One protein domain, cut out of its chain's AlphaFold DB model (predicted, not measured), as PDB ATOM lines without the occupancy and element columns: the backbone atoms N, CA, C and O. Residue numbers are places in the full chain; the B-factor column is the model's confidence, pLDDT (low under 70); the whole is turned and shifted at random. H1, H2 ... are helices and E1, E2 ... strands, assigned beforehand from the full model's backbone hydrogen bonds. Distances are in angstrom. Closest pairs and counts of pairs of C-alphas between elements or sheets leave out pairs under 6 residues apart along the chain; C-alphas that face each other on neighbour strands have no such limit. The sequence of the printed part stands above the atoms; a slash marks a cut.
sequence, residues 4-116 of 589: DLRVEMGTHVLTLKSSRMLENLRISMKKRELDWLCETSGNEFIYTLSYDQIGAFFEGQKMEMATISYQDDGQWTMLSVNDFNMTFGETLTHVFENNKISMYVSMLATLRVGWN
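What this domain is: This is residues 4 to 116 of the 589 residues of an uncharacterized protein of Weissella ceti (UniProt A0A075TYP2). What shape does the model have? Two strongly twisted sheets lie face to face as a rounded sandwich, joined along one side where E4 of the larger runs on into E5 of the smaller. The short helix H1 sits at one end, with the larger sheet curled round it. What is it built of? The 113 printed residues hold twelve named strands and one named helix, E1 to E6, H1, then E7 to E12, and the class is mostly strand. The larger sheet, E3 E4 E7 E8 E10 E11 E12, is branched and antiparallel; the smaller runs E5 E6 E2 E1 E9 and is mixed. The whole is compact, with a radius of gyration of the C-alphas of 13.2 A and spans of 36 by 28 by 25 A.

Where its parts are: Where is the larger sheet? E7 is residues 64 to 72, 25.9 A long, E3 23 to 29, E4 32 to 35, E8 75 to 78, E10 93 to 96, E11 99 to 105, 19.9 A, and E12 111 to 115. C-alpha 64 is at (168.487, 174.021, 152.633) and C-alpha 115 at (171.276, 170.874, 148.874). Where are the others? E1 is residues 4 to 9, from C-alpha 4 at (154.272, 167.778, 129.582), E2 13 to 18, E5 37 to 41, E6 44 to 50, 19.4 A, E9 84 to 88, and H1 51 to 57, 9.7 A.

How they stand to each other: What lies beside E7? E3 is on one side, with N 28 and O 67 at 2.8 A; E8, its hairpin partner, with N 72 and O 75 at 2.9 A, and E12, with N 66 and O 113 at 2.8 A, are on the other. E10, E11 and E12 form a meander, each strand the antiparallel neighbour of the one before, with N 94 and O 101 at 2.9 A and N 114 and O 102 at 2.8 A. How does the other sheet stand? The parts that face each other are 9.5 A centre to centre, their best planes 22 degrees apart. Its edge strand E9 is parallel to E1, with N 7 and O 87 at 2.9 A. Where is H1? It is on the larger sheet, the closest C-alphas to E4 being Leu 34 and Phe 57, 7.1 A, and only grazes the smaller with residues 51 to 54. In H1 every O i to N i+4 pair is within hydrogen-bond range.

The domain as a whole: How large is it? The two C-alphas farthest apart, Asp 73 and Asn 98, are 39.8 A apart. Are there cuts or long links? The printed part has no cut, and no link is long. Where is confidence low? The mean pLDDT of the printed part is 81.3, with 20 residues under 70, among them 61 to 64, 88 to 94 and 104 to 109.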
ATOM      1  N   ASP A   4     153.382 168.843 129.128       89.00
ATOM      2  CA  ASP A   4     154.272 167.778 129.582       89.00
ATOM      3  C   ASP A   4     155.565 168.399 130.127       89.00
ATOM      4  O   ASP A   4     156.115 169.327 129.527       89.00
ATOM      5  N   LEU A   5     156.040 167.905 131.275       87.06
ATOM      6  CA  LEU A   5     157.310 168.323 131.874       87.06
ATOM      7  C   LEU A   5     158.128 167.092 132.265       87.06
ATOM      8  O   LEU A   5     157.630 166.217 132.969       87.06
ATOM      9  N   ARG A   6     159.394 167.035 131.859       87.50
ATOM     10  CA  ARG A   6     160.324 165.955 132.188       87.50
ATOM     11  C   ARG A   6     161.527 166.482 132.959       87.50
ATOM     12  O   ARG A   6     162.204 167.392 132.495       87.50
ATOM     13  N   VAL A   7     161.808 165.895 134.117       83.25
ATOM     14  CA  VAL A   7     162.971 166.227 134.955       83.25
ATOM     15  C   VAL A   7     164.072 165.194 134.746       83.25
ATOM     16  O   VAL A   7     163.798 164.004 134.842       83.25
ATOM     17  N   GLU A   8     165.314 165.605 134.506       84.25
ATOM     18  CA  GLU A   8     166.453 164.696 134.309       84.25
ATOM     19  C   GLU A   8     167.683 165.178 135.093       84.25
ATOM     20  O   GLU A   8     168.080 166.337 134.988       84.25
ATOM     21  N   MET A   9     168.319 164.286 135.858       78.06
ATOM     22  CA  MET A   9     169.644 164.518 136.446       78.06
ATOM     23  C   MET A   9     170.704 163.872 135.551       78.06
ATOM     24  O   MET A   9     170.736 162.651 135.399       78.06
ATOM     25  N   GLY A  10     171.551 164.695 134.933       78.88
ATOM     26  CA  GLY A  10     172.691 164.252 134.136       78.88
ATOM     27  C   GLY A  10     173.947 164.015 134.980       78.88
ATOM     28  O   GLY A  10     173.908 163.925 136.204       78.88
ATOM     29  N   THR A  11     175.102 163.930 134.319       77.69
ATOM     30  CA  THR A  11     176.396 163.748 135.006       77.69
ATOM     31  C   THR A  11     176.913 165.036 135.661       77.69
ATOM     32  O   THR A  11     177.625 164.961 136.652       77.69
ATOM     33  N   HIS A  12     176.559 166.207 135.120       84.81
ATOM     34  CA  HIS A  12     177.048 167.520 135.584       84.81
ATOM     35  C   HIS A  12     175.958 168.609 135.624       84.81
ATOM     36  O   HIS A  12     176.233 169.753 135.986       84.81
ATOM     37  N   VAL A  13     174.732 168.278 135.201       90.81
ATOM     38  CA  VAL A  13     173.632 169.230 135.007       90.81
ATOM     39  C   VAL A  13     172.304 168.643 135.475       90.81
ATOM     40  O   VAL A  13     172.042 167.451 135.317       90.81
ATOM     41  N   LEU A  14     171.456 169.502 136.023       90.56
ATOM     42  CA  LEU A  14     170.032 169.272 136.223       90.56
ATOM     43  C   LEU A  14     169.281 169.863 135.022       90.56
ATOM     44  O   LEU A  14     169.511 171.019 134.668       90.56
ATOM     45  N   THR A  15     168.371 169.089 134.436       92.88
ATOM     46  CA  THR A  15     167.615 169.459 133.236       92.88
ATOM     47  C   THR A  15     166.105 169.371 133.482       92.88
ATOM     48  O   THR A  15     165.619 168.407 134.075       92.88
ATOM     49  N   LEU A  16     165.345 170.347 132.983       93.12
ATOM     50  CA  LEU A  16     163.887 170.291 132.837       93.12
ATOM     51  C   LEU A  16     163.538 170.451 131.353       93.12
ATOM     52  O   LEU A  16     163.926 171.440 130.744       93.12
ATOM     53  N   LYS A  17     162.795 169.514 130.766       94.12
ATOM     54  CA  LYS A  17     162.269 169.613 129.394       94.12
ATOM     55  C   LYS A  17     160.773 169.851 129.455       94.12
ATOM     56  O   LYS A  17     160.087 169.153 130.197       94.12
ATOM     57  N   SER A  18     160.269 170.827 128.715       93.69
ATOM     58  CA  SER A  18     158.869 171.243 128.768       93.69
ATOM     59  C   SER A  18     158.264 171.336 127.373       93.69
ATOM     60  O   SER A  18     158.874 171.918 126.475       93.69
ATOM     61  N   SER A  19     157.023 170.875 127.209       92.06
ATOM     62  CA  SER A  19     156.224 171.116 125.994       92.06
ATOM     63  C   SER A  19     155.657 172.549 125.917       92.06
ATOM     64  O   SER A  19     154.891 172.876 125.011       92.06
ATOM     65  N   ARG A  20     155.962 173.386 126.917       91.19
ATOM     66  CA  ARG A  20     155.492 174.767 127.111       91.19
ATOM     67  C   ARG A  20     156.665 175.647 127.549       91.19
ATOM     68  O   ARG A  20     157.420 175.250 128.432       91.19
ATOM     69  N   MET A  21     156.756 176.876 127.044       91.06
ATOM     70  CA  MET A  21     157.710 177.847 127.580       91.06
ATOM     71  C   MET A  21     157.342 178.240 129.022       91.06
ATOM     72  O   MET A  21     156.218 178.652 129.310       91.06
ATOM     73  N   LEU A  22     158.312 178.091 129.919       93.00
ATOM     74  CA  LEU A  22     158.335 178.609 131.283       93.00
ATOM     75  C   LEU A  22     159.180 179.889 131.264       93.00
ATOM     76  O   LEU A  22     160.409 179.824 131.168       93.00
ATOM     77  N   GLU A  23     158.536 181.055 131.270       92.12
ATOM     78  CA  GLU A  23     159.252 182.334 131.241       92.12
ATOM     79  C   GLU A  23     159.989 182.569 132.563       92.12
ATOM     80  O   GLU A  23     159.460 182.279 133.636       92.12
ATOM     81  N   ASN A  24     161.220 183.087 132.490       92.06
ATOM     82  CA  ASN A  24     162.039 183.440 133.656       92.06
ATOM     83  C   ASN A  24     162.103 182.328 134.729       92.06
ATOM     84  O   ASN A  24     162.020 182.589 135.931       92.06
ATOM     85  N   LEU A  25     162.214 181.066 134.289       95.12
ATOM     86  CA  LEU A  25     162.328 179.912 135.178       95.12
ATOM     87  C   LEU A  25     163.582 180.037 136.051       95.12
ATOM     88  O   LEU A  25     164.700 180.142 135.545       95.12
ATOM     89  N   ARG A  26     163.394 179.972 137.370       94.25
ATOM     90  CA  ARG A  26     164.447 180.190 138.369       94.25
ATOM     91  C   ARG A  26     164.278 179.323 139.604       94.25
ATOM     92  O   ARG A  26     163.172 178.872 139.916       94.25
ATOM     93  N   ILE A  27     165.366 179.140 140.343       93.56
ATOM     94  CA  ILE A  27     165.336 178.683 141.734       93.56
ATOM     95  C   ILE A  27     165.511 179.876 142.678       93.56
ATOM     96  O   ILE A  27     166.287 180.789 142.407       93.56
ATOM     97  N   SER A  28     164.779 179.886 143.790       89.75
ATOM     98  CA  SER A  28     164.762 181.000 144.745       89.75
ATOM     99  C   SER A  28     164.817 180.518 146.196       89.75
ATOM    100  O   SER A  28     164.144 179.560 146.587       89.75
ATOM    101  N   MET A  29     165.642 181.178 147.010       85.88
ATOM    102  CA  MET A  29     165.831 180.873 148.429       85.88
ATOM    103  C   MET A  29     166.250 182.138 149.185       85.88
ATOM    104  O   MET A  29     167.317 182.702 148.944       85.88
ATOM    105  N   LYS A  30     165.446 182.559 150.169       80.62
ATOM    106  CA  LYS A  30     165.684 183.760 150.994       80.62
ATOM    107  C   LYS A  30     165.823 185.028 150.127       80.62
ATOM    108  O   LYS A  30     164.813 185.587 149.725       80.62
ATOM    109  N   LYS A  31     167.054 185.480 149.859       80.25
ATOM    110  CA  LYS A  31     167.396 186.623 148.981       80.25
ATOM    111  C   LYS A  31     168.346 186.229 147.834       80.25
ATOM    112  O   LYS A  31     168.981 187.098 147.249       80.25
ATOM    113  N   ARG A  32     168.510 184.928 147.574       86.69
ATOM    114  CA  ARG A  32     169.289 184.383 146.456       86.69
ATOM    115  C   ARG A  32     168.329 183.851 145.397       86.69
ATOM    116  O   ARG A  32     167.348 183.182 145.729       86.69
ATOM    117  N   GLU A  33     168.653 184.124 144.144       92.31
ATOM    118  CA  GLU A  33     167.937 183.659 142.956       92.31
ATOM    119  C   GLU A  33     168.982 183.136 141.954       92.31
ATOM    120  O   GLU A  33     170.110 183.634 141.934       92.31
ATOM    121  N   LEU A  34     168.646 182.090 141.201       93.69
ATOM    122  CA  LEU A  34     169.481 181.520 140.141       93.69
ATOM    123  C   LEU A  34     168.570 181.074 138.994       93.69
ATOM    124  O   LEU A  34     167.703 180.217 139.181       93.69
ATOM    125  N   ASP A  35     168.771 181.670 137.825       94.50
ATOM    126  CA  ASP A  35     167.959 181.439 136.632       94.50
ATOM    127  C   ASP A  35     168.465 180.227 135.838       94.50
ATOM    128  O   ASP A  35     169.663 179.939 135.814       94.50
ATOM    129  N   TRP A  36     167.550 179.511 135.182       94.06
ATOM    130  CA  TRP A  36     167.884 178.357 134.344       94.06
ATOM    131  C   TRP A  36     168.271 178.805 132.931       94.06
ATOM    132  O   TRP A  36     167.622 179.672 132.343       94.06
ATOM    133  N   LEU A  37     169.273 178.155 132.339       92.19
ATOM    134  CA  LEU A  37     169.637 178.357 130.935       92.19
ATOM    135  C   LEU A  37     168.649 177.603 130.039       92.19
ATOM    136  O   LEU A  37     168.578 176.380 130.115       92.19
ATOM    137  N   CYS A  38     167.887 178.320 129.211       94.00
ATOM    138  CA  CYS A  38     166.900 177.735 128.300       94.00
ATOM    139  C   CYS A  38     167.442 177.622 126.868       94.00
ATOM    140  O   CYS A  38     167.887 178.615 126.291       94.00
ATOM    141  N   GLU A  39     167.327 176.433 126.282       92.62
ATOM    142  CA  GLU A  39     167.578 176.141 124.872       92.62
ATOM    143  C   GLU A  39     166.323 175.523 124.236       92.62
ATOM    144  O   GLU A  39     165.662 174.672 124.830       92.62
ATOM    145  N   THR A  40     165.988 175.918 123.006       91.00
ATOM    146  CA  THR A  40     164.854 175.337 122.268       91.00
ATOM    147  C   THR A  40     165.348 174.234 121.339       91.00
ATOM    148  O   THR A  40     166.161 174.494 120.450       91.00
ATOM    149  N   SER A  41     164.825 173.017 121.494       84.81
ATOM    150  CA  SER A  41     165.182 171.864 120.663       84.81
ATOM    151  C   SER A  41     163.926 171.216 120.084       84.81
ATOM    152  O   SER A  41     163.184 170.513 120.769       84.81
ATOM    153  N   GLY A  42     163.673 171.457 118.795       85.88
ATOM    154  CA  GLY A  42     162.444 171.013 118.136       85.88
ATOM    155  C   GLY A  42     161.211 171.674 118.759       85.88
ATOM    156  O   GLY A  42     161.094 172.896 118.738       85.88
ATOM    157  N   ASN A  43     160.311 170.858 119.313       86.19
ATOM    158  CA  ASN A  43     159.081 171.311 119.975       86.19
ATOM    159  C   ASN A  43     159.199 171.362 121.516       86.19
ATOM    160  O   ASN A  43     158.189 171.556 122.189       86.19
ATOM    161  N   GLU A  44     160.396 171.161 122.079       89.75
ATOM    162  CA  GLU A  44     160.640 171.182 123.526       89.75
ATOM    163  C   GLU A  44     161.532 172.361 123.942       89.75
ATOM    164  O   GLU A  44     162.487 172.731 123.252       89.75
ATOM    165  N   PHE A  45     161.240 172.912 125.120       95.31
ATOM    166  CA  PHE A  45     162.068 173.894 125.818       95.31
ATOM    167  C   PHE A  45     162.907 173.167 126.869       95.31
ATOM    168  O   PHE A  45     162.350 172.539 127.773       95.31
ATOM    169  N   ILE A  46     164.231 173.223 126.740       95.38
ATOM    170  CA  ILE A  46     165.196 172.512 127.579       95.38
ATOM    171  C   ILE A  46     165.886 173.522 128.496       95.38
ATOM    172  O   ILE A  46     166.689 174.337 128.059       95.38
ATOM    173  N   TYR A  47     165.584 173.447 129.782       96.06
ATOM    174  CA  TYR A  47     166.161 174.274 130.833       96.06
ATOM    175  C   TYR A  47     167.272 173.505 131.536       96.06
ATOM    176  O   TYR A  47     167.046 172.371 131.954       96.06
ATOM    177  N   THR A  48     168.440 174.113 131.727       94.62
ATOM    178  CA  THR A  48     169.597 173.486 132.381       94.62
ATOM    179  C   THR A  48     170.182 174.349 133.501       94.62
ATOM    180  O   THR A  48     170.161 175.581 133.447       94.62
ATOM    181  N   LEU A  49     170.715 173.681 134.525       93.94
ATOM    182  CA  LEU A  49     171.536 174.252 135.597       93.94
ATOM    183  C   LEU A  49     172.730 173.333 135.856       93.94
ATOM    184  O   LEU A  49     172.538 172.127 136.031       93.94
ATOM    185  N   SER A  50     173.949 173.872 135.930       93.19
ATOM    186  CA  SER A  50     175.115 173.068 136.314       93.19
ATOM    187  C   SER A  50     175.156 172.803 137.818       93.19
ATOM    188  O   SER A  50     174.673 173.593 138.637       93.19
ATOM    189  N   TYR A  51     175.763 171.682 138.202       89.44
ATOM    190  CA  TYR A  51     175.959 171.350 139.612       89.44
ATOM    191  C   TYR A  51     176.891 172.342 140.328       89.44
ATOM    192  O   TYR A  51     176.643 172.642 141.496       89.44
ATOM    193  N   ASP A  52     177.842 172.958 139.614       88.44
ATOM    194  CA  ASP A  52     178.661 174.069 140.124       88.44
ATOM    195  C   ASP A  52     177.812 175.297 140.490       88.44
ATOM    196  O   ASP A  52     177.949 175.855 141.580       88.44
ATOM    197  N   GLN A  53     176.891 175.712 139.606       91.19
ATOM    198  CA  GLN A  53     176.000 176.854 139.848       91.19
ATOM    199  C   GLN A  53     175.076 176.597 141.044       91.19
ATOM    200  O   GLN A  53     174.865 177.486 141.872       91.19
ATOM    201  N   ILE A  54     174.552 175.373 141.164       89.75
ATOM    202  CA  ILE A  54     173.730 174.958 142.306       89.75
ATOM    203  C   ILE A  54     174.572 174.955 143.595       89.75
ATOM    204  O   ILE A  54     174.122 175.479 144.614       89.75
ATOM    205  N   GLY A  55     175.803 174.438 143.560       85.88
ATOM    206  CA  GLY A  55     176.711 174.443 144.709       85.88
ATOM    207  C   GLY A  55     177.061 175.849 145.192       85.88
ATOM    208  O   GLY A  55     176.917 176.139 146.380       85.88
ATOM    209  N   ALA A  56     177.408 176.753 144.274       87.88
ATOM    210  CA  ALA A  56     177.648 178.163 144.578       87.88
ATOM    211  C   ALA A  56     176.395 178.853 145.157       87.88
ATOM    212  O   ALA A  56     176.471 179.583 146.148       87.88
ATOM    213  N   PHE A  57     175.207 178.579 144.607       89.88
ATOM    214  CA  PHE A  57     173.946 179.123 145.124       89.88
ATOM    215  C   PHE A  57     173.671 178.705 146.579       89.88
ATOM    216  O   PHE A  57     173.204 179.521 147.387       89.88
ATOM    217  N   PHE A  58     174.002 177.465 146.944       85.56
ATOM    218  CA  PHE A  58     173.870 176.937 148.304       85.56
ATOM    219  C   PHE A  58     175.125 177.112 149.179       85.56
ATOM    220  O   PHE A  58     175.140 176.641 150.320       85.56
ATOM    221  N   GLU A  59     176.148 177.843 148.724       82.69
ATOM    222  CA  GLU A  59     177.391 178.022 149.478       82.69
ATOM    223  C   GLU A  59     177.123 178.592 150.885       82.69
ATOM    224  O   GLU A  59     176.347 179.544 151.079       82.69
ATOM    225  N   GLY A  60     177.745 177.959 151.885       71.94
ATOM    226  CA  GLY A  60     177.589 178.270 153.306       71.94
ATOM    227  C   GLY A  60     176.279 177.789 153.948       71.94
ATOM    228  O   GLY A  60     176.097 177.992 155.148       71.94
ATOM    229  N   GLN A  61     175.361 177.161 153.203       67.38
ATOM    230  CA  GLN A  61     174.118 176.615 153.758       67.38
ATOM    231  C   GLN A  61     174.281 175.161 154.237       67.38
ATOM    232  O   GLN A  61     174.948 174.345 153.601       67.38
ATOM    233  N   LYS A  62     173.605 174.804 155.337       58.44
ATOM    234  CA  LYS A  62     173.465 173.415 155.807       58.44
ATOM    235  C   LYS A  62     172.022 172.950 155.615       58.44
ATOM    236  O   LYS A  62     171.152 173.440 156.320       58.44
ATOM    237  N   MET A  63     171.808 171.978 154.722       55.38
ATOM    238  CA  MET A  63     170.513 171.316 154.475       55.38
ATOM    239  C   MET A  63     169.364 172.294 154.178       55.38
ATOM    240  O   MET A  63     168.414 172.408 154.948       55.38
ATOM    241  N   GLU A  64     169.458 172.999 153.051       68.88
ATOM    242  CA  GLU A  64     168.487 174.021 152.633       68.88
ATOM    243  C   GLU A  64     167.753 173.636 151.339       68.88
ATOM    244  O   GLU A  64     168.181 172.751 150.590       68.88
ATOM    245  N   MET A  65     166.631 174.318 151.087       74.81
ATOM    246  CA  MET A  65     165.692 174.021 150.000       74.81
ATOM    247  C   MET A  65     165.342 175.297 149.218       74.81
ATOM    248  O   MET A  65     165.034 176.333 149.809       74.81
ATOM    249  N   ALA A  66     165.328 175.212 147.888       83.50
ATOM    250  CA  ALA A  66     164.982 176.301 146.979       83.50
ATOM    251  C   ALA A  66     163.668 176.032 146.230       83.50
ATOM    252  O   ALA A  66     163.384 174.914 145.790       83.50
ATOM    253  N   THR A  67     162.873 177.088 146.066       86.06
ATOM    254  CA  THR A  67     161.609 177.099 145.320       86.06
ATOM    255  C   THR A  67     161.877 177.247 143.834       86.06
ATOM    256  O   THR A  67     162.499 178.230 143.439       86.06
ATOM    257  N   ILE A  68     161.374 176.321 143.014       92.38
ATOM    258  CA  ILE A  68     161.343 176.505 141.561       92.38
ATOM    259  C   ILE A  68     160.098 177.323 141.209       92.38
ATOM    260  O   ILE A  68     158.982 176.985 141.621       92.38
ATOM    261  N   SER A  69     160.291 178.406 140.466       93.50
ATOM    262  CA  SER A  69     159.236 179.333 140.055       93.50
ATOM    263  C   SER A  69     159.472 179.831 138.637       93.50
ATOM    264  O   SER A  69     160.621 180.010 138.241       93.50
ATOM    265  N   TYR A  70     158.395 180.110 137.915       94.44
ATOM    266  CA  TYR A  70     158.400 180.725 136.588       94.44
ATOM    267  C   TYR A  70     157.394 181.881 136.562       94.44
ATOM    268  O   TYR A  70     156.591 182.025 137.491       94.44
ATOM    269  N   GLN A  71     157.445 182.720 135.533       92.62
ATOM    270  CA  GLN A  71     156.436 183.745 135.302       92.62
ATOM    271  C   GLN A  71     155.305 183.216 134.416       92.62
ATOM    272  O   GLN A  71     155.548 182.615 133.371       92.62
ATOM    273  N   ASP A  72     154.073 183.453 134.860       85.88
ATOM    274  CA  ASP A  72     152.838 183.186 134.124       85.88
ATOM    275  C   ASP A  72     152.002 184.474 134.145       85.88
ATOM    276  O   ASP A  72     151.763 185.021 135.224       85.88
ATOM    277  N   ASP A  73     151.658 185.027 132.979       84.19
ATOM    278  CA  ASP A  73     151.009 186.345 132.820       84.19
ATOM    279  C   ASP A  73     151.629 187.474 133.689       84.19
ATOM    280  O   ASP A  73     150.946 188.318 134.275       84.19
ATOM    281  N   GLY A  74     152.964 187.482 133.803       84.31
ATOM    282  CA  GLY A  74     153.726 188.459 134.594       84.31
ATOM    283  C   GLY A  74     153.665 188.270 136.119       84.31
ATOM    284  O   GLY A  74     154.246 189.074 136.851       84.31
ATOM    285  N   GLN A  75     153.004 187.223 136.617       88.94
ATOM    286  CA  GLN A  75     152.990 186.834 138.030       88.94
ATOM    287  C   GLN A  75     153.965 185.683 138.298       88.94
ATOM    288  O   GLN A  75     154.178 184.820 137.454       88.94
ATOM    289  N   TRP A  76     154.554 185.652 139.496       89.56
ATOM    290  CA  TRP A  76     155.437 184.557 139.908       89.56
ATOM    291  C   TRP A  76     154.634 183.346 140.388       89.56
ATOM    292  O   TRP A  76     154.068 183.355 141.482       89.56
ATOM    293  N   THR A  77     154.663 182.279 139.596       88.94
ATOM    294  CA  THR A  77     153.981 181.012 139.867       88.94
ATOM    295  C   THR A  77     155.000 179.966 140.320       88.94
ATOM    296  O   THR A  77     156.061 179.797 139.714       88.94
ATOM    297  N   MET A  78     154.710 179.248 141.409       89.19
ATOM    298  CA  MET A  78     155.539 178.107 141.811       89.19
ATOM    299  C   MET A  78     155.309 176.946 140.846       89.19
ATOM    300  O   MET A  78     154.165 176.614 140.547       89.19
ATOM    301  N   LEU A  79     156.379 176.287 140.405       84.94
ATOM    302  CA  LEU A  79     156.270 175.152 139.493       84.94
ATOM    303  C   LEU A  79     155.582 173.976 140.209       84.94
ATOM    304  O   LEU A  79     156.169 173.353 141.094       84.94
ATOM    305  N   SER A  80     154.322 173.710 139.867       80.12
ATOM    306  CA  SER A  80     153.440 172.760 140.554       80.12
ATOM    307  C   SER A  80     153.230 171.490 139.733       80.12
ATOM    308  O   SER A  80     152.958 171.554 138.537       80.12
ATOM    309  N   VAL A  81     153.278 170.317 140.369       67.69
ATOM    310  CA  VAL A  81     152.967 169.039 139.702       67.69
ATOM    311  C   VAL A  81     151.489 168.897 139.347       67.69
ATOM    312  O   VAL A  81     151.126 168.044 138.541       67.69
ATOM    313  N   ASN A  82     150.629 169.764 139.887       73.19
ATOM    314  CA  ASN A  82     149.226 169.816 139.497       73.19
ATOM    315  C   ASN A  82     148.991 170.529 138.159       73.19
ATOM    316  O   ASN A  82     147.955 170.276 137.547       73.19
ATOM    317  N   ASP A  83     149.945 171.306 137.645       79.88
ATOM    318  CA  ASP A  83     149.748 172.103 136.421       79.88
ATOM    319  C   ASP A  83     150.303 171.405 135.161       79.88
ATOM    320  O   ASP A  83     149.900 171.707 134.036       79.88
ATOM    321  N   PHE A  84     151.165 170.401 135.356       81.12
ATOM    322  CA  PHE A  84     151.877 169.671 134.303       81.12
ATOM    323  C   PHE A  84     151.582 168.165 134.352       81.12
ATOM    324  O   PHE A  84     151.214 167.617 135.393       81.12
ATOM    325  N   ASN A  85     151.775 167.472 133.232       77.06
ATOM    326  CA  ASN A  85     151.965 166.023 133.221       77.06
ATOM    327  C   ASN A  85     153.452 165.766 133.495       77.06
ATOM    328  O   ASN A  85     154.276 165.784 132.579       77.06
ATOM    329  N   MET A  86     153.815 165.618 134.769       78.44
ATOM    330  CA  MET A  86     155.224 165.523 135.144       78.44
ATOM    331  C   MET A  86     155.755 164.088 135.042       78.44
ATOM    332  O   MET A  86     155.137 163.142 135.532       78.44
ATOM    333  N   THR A  87     156.924 163.949 134.429       70.88
ATOM    334  CA  THR A  87     157.720 162.723 134.346       70.88
ATOM    335  C   THR A  87     159.122 162.988 134.884       70.88
ATOM    336  O   THR A  87     159.610 164.119 134.872       70.88
ATOM    337  N   PHE A  88     159.779 161.941 135.364       63.97
ATOM    338  CA  PHE A  88     161.102 162.028 135.966       63.97
ATOM    339  C   PHE A  88     162.043 161.013 135.305       63.97
ATOM    340  O   PHE A  88     161.610 159.969 134.817       63.97
ATOM    341  N   GLY A  89     163.328 161.351 135.226       58.44
ATOM    342  CA  GLY A  89     164.398 160.447 134.823       58.44
ATOM    343  C   GLY A  89     164.774 159.480 135.945       58.44
ATOM    344  O   GLY A  89     164.349 159.633 137.085       58.44
ATOM    345  N   GLU A  90     165.620 158.502 135.619       49.94
ATOM    346  CA  GLU A  90     165.982 157.381 136.506       49.94
ATOM    347  C   GLU A  90     166.615 157.798 137.844       49.94
ATOM    348  O   GLU A  90     166.604 157.025 138.801       49.94
ATOM    349  N   THR A  91     167.176 159.010 137.918       53.38
ATOM    350  CA  THR A  91     167.701 159.577 139.159       53.38
ATOM    351  C   THR A  91     167.227 161.011 139.357       53.38
ATOM    352  O   THR A  91     167.185 161.817 138.425       53.38
ATOM    353  N   LEU A  92     166.901 161.333 140.609       59.75
ATOM    354  CA  LEU A  92     166.536 162.680 141.061       59.75
ATOM    355  C   LEU A  92     167.426 163.193 142.203       59.75
ATOM    356  O   LEU A  92     167.238 164.309 142.680       59.75
ATOM    357  N   THR A  93     168.444 162.423 142.596       64.94
ATOM    358  CA  THR A  93     169.525 162.863 143.486       64.94
ATOM    359  C   THR A  93     170.874 162.537 142.851       64.94
ATOM    360  O   THR A  93     171.106 161.390 142.473       64.94
ATOM    361  N   HIS A  94     171.778 163.515 142.798       68.88
ATOM    362  CA  HIS A  94     173.154 163.359 142.319       68.88
ATOM    363  C   HIS A  94     174.156 163.687 143.440       68.88
ATOM    364  O   HIS A  94     173.878 164.524 144.304       68.88
ATOM    365  N   VAL A  95     175.315 163.020 143.443       70.81
ATOM    366  CA  VAL A  95     176.409 163.266 144.400       70.81
ATOM    367  C   VAL A  95     177.486 164.101 143.715       70.81
ATOM    368  O   VAL A  95     178.125 163.626 142.785       70.81
ATOM    369  N   PHE A  96     177.697 165.325 144.187       71.44
ATOM    370  CA  PHE A  96     178.626 166.292 143.605       71.44
ATOM    371  C   PHE A  96     179.553 166.839 144.699       71.44
ATOM    372  O   PHE A  96     179.074 167.383 145.689       71.44
ATOM    373  N   GLU A  97     180.869 166.653 144.558       71.25
ATOM    374  CA  GLU A  97     181.894 167.130 145.511       71.25
ATOM    375  C   GLU A  97     181.593 166.818 146.995       71.25
ATOM    376  O   GLU A  97     181.658 167.680 147.868       71.25
ATOM    377  N   ASN A  98     181.229 165.564 147.293       67.44
ATOM    378  CA  ASN A  98     180.759 165.081 148.608       67.44
ATOM    379  C   ASN A  98     179.422 165.671 149.104       67.44
ATOM    380  O   ASN A  98     178.920 165.244 150.146       67.44
ATOM    381  N   ASN A  99     178.816 166.591 148.357       70.94
ATOM    382  CA  ASN A  99     177.480 167.115 148.599       70.94
ATOM    383  C   ASN A  99     176.421 166.318 147.813       70.94
ATOM    384  O   ASN A  99     176.737 165.541 146.908       70.94
ATOM    385  N   LYS A 100     175.143 166.506 148.152       70.69
ATOM    386  CA  LYS A 100     174.004 165.925 147.423       70.69
ATOM    387  C   LYS A 100     173.081 167.007 146.878       70.69
ATOM    388  O   LYS A 100     172.603 167.837 147.648       70.69
ATOM    389  N   ILE A 101     172.783 166.945 145.586       78.75
ATOM    390  CA  ILE A 101     171.770 167.777 144.925       78.75
ATOM    391  C   ILE A 101     170.544 166.900 144.690       78.75
ATOM    392  O   ILE A 101     170.678 165.836 144.089       78.75
ATOM    393  N   SER A 102     169.368 167.329 145.148       73.81
ATOM    394  CA  SER A 102     168.117 166.560 145.048       73.81
ATOM    395  C   SER A 102     166.989 167.383 144.426       73.81
ATOM    396  O   SER A 102     166.772 168.526 144.824       73.81
ATOM    397  N   MET A 103     166.218 166.778 143.529       74.31
ATOM    398  CA  MET A 103     164.901 167.245 143.088       74.31
ATOM    399  C   MET A 103     163.813 166.533 143.891       74.31
ATOM    400  O   MET A 103     163.925 165.335 144.140       74.31
ATOM    401  N   TYR A 104     162.764 167.247 144.300       67.56
ATOM    402  CA  TYR A 104     161.611 166.638 144.973       67.56
ATOM    403  C   TYR A 104     160.350 167.507 144.873       67.56
ATOM    404  O   TYR A 104     160.403 168.686 144.514       67.56
ATOM    405  N   VAL A 105     159.206 166.915 145.224       60.31
ATOM    406  CA  VAL A 105     157.900 167.583 145.282       60.31
ATOM    407  C   VAL A 105     157.538 167.857 146.743       60.31
ATOM    408  O   VAL A 105     157.594 166.963 147.585       60.31
ATOM    409  N   SER A 106     157.190 169.102 147.064       54.06
ATOM    410  CA  SER A 106     156.805 169.508 148.417       54.06
ATOM    411  C   SER A 106     155.379 169.071 148.780       54.06
ATOM    412  O   SER A 106     154.578 168.721 147.916       54.06
ATOM    413  N   MET A 107     155.006 169.184 150.062       44.59
ATOM    414  CA  MET A 107     153.628 168.921 150.509       44.59
ATOM    415  C   MET A 107     152.569 169.836 149.874       44.59
ATOM    416  O   MET A 107     151.390 169.501 149.927       44.59
ATOM    417  N   LEU A 108     152.977 170.965 149.279       51.12
ATOM    418  CA  LEU A 108     152.114 171.879 148.525       51.12
ATOM    419  C   LEU A 108     152.098 171.548 147.021       51.12
ATOM    420  O   LEU A 108     151.829 172.430 146.210       51.12
ATOM    421  N   ALA A 109     152.465 170.319 146.642       53.81
ATOM    422  CA  ALA A 109     152.569 169.848 145.261       53.81
ATOM    423  C   ALA A 109     153.525 170.677 144.371       53.81
ATOM    424  O   ALA A 109     153.425 170.649 143.149       53.81
ATOM    425  N   THR A 110     154.476 171.414 144.956       70.62
ATOM    426  CA  THR A 110     155.416 172.273 144.207       70.62
ATOM    427  C   THR A 110     156.823 171.695 144.165       70.62
ATOM    428  O   THR A 110     157.328 171.207 145.177       70.62
ATOM    429  N   LEU A 111     157.463 171.775 142.999       78.31
ATOM    430  CA  LEU A 111     158.804 171.266 142.738       78.31
ATOM    431  C   LEU A 111     159.871 172.128 143.441       78.31
ATOM    432  O   LEU A 111     159.713 173.344 143.639       78.31
ATOM    433  N   ARG A 112     160.944 171.472 143.882       82.31
ATOM    434  CA  ARG A 112     161.990 172.036 144.741       82.31
ATOM    435  C   ARG A 112     163.359 171.438 144.415       82.31
ATOM    436  O   ARG A 112     163.447 170.257 144.081       82.31
ATOM    437  N   VAL A 113     164.411 172.241 144.598       85.19
ATOM    438  CA  VAL A 113     165.818 171.792 144.617       85.19
ATOM    439  C   VAL A 113     166.311 171.800 146.063       85.19
ATOM    440  O   VAL A 113     166.104 172.785 146.769       85.19
ATOM    441  N   GLY A 114     166.971 170.739 146.518       76.50
ATOM    442  CA  GLY A 114     167.573 170.641 147.850       76.50
ATOM    443  C   GLY A 114     169.083 170.407 147.799       76.50
ATOM    444  O   GLY A 114     169.563 169.655 146.949       76.50
ATOM    445  N   TRP A 115     169.819 171.012 148.736       75.81
ATOM    446  CA  TRP A 115     171.276 170.874 148.874       75.81
ATOM    447  C   TRP A 115     171.662 170.224 150.194       75.81
ATOM    448  O   TRP A 115     171.274 170.687 151.270       75.81
ATOM    449  N   ASN A 116     172.412 169.124 150.109       63.66
ATOM    450  CA  ASN A 116     172.628 168.169 151.199       63.66
ATOM    451  C   ASN A 116     171.324 167.686 151.852       63.66
ATOM    452  O   ASN A 116     171.325 167.180 152.972       63.66
TER     453      ASN A 116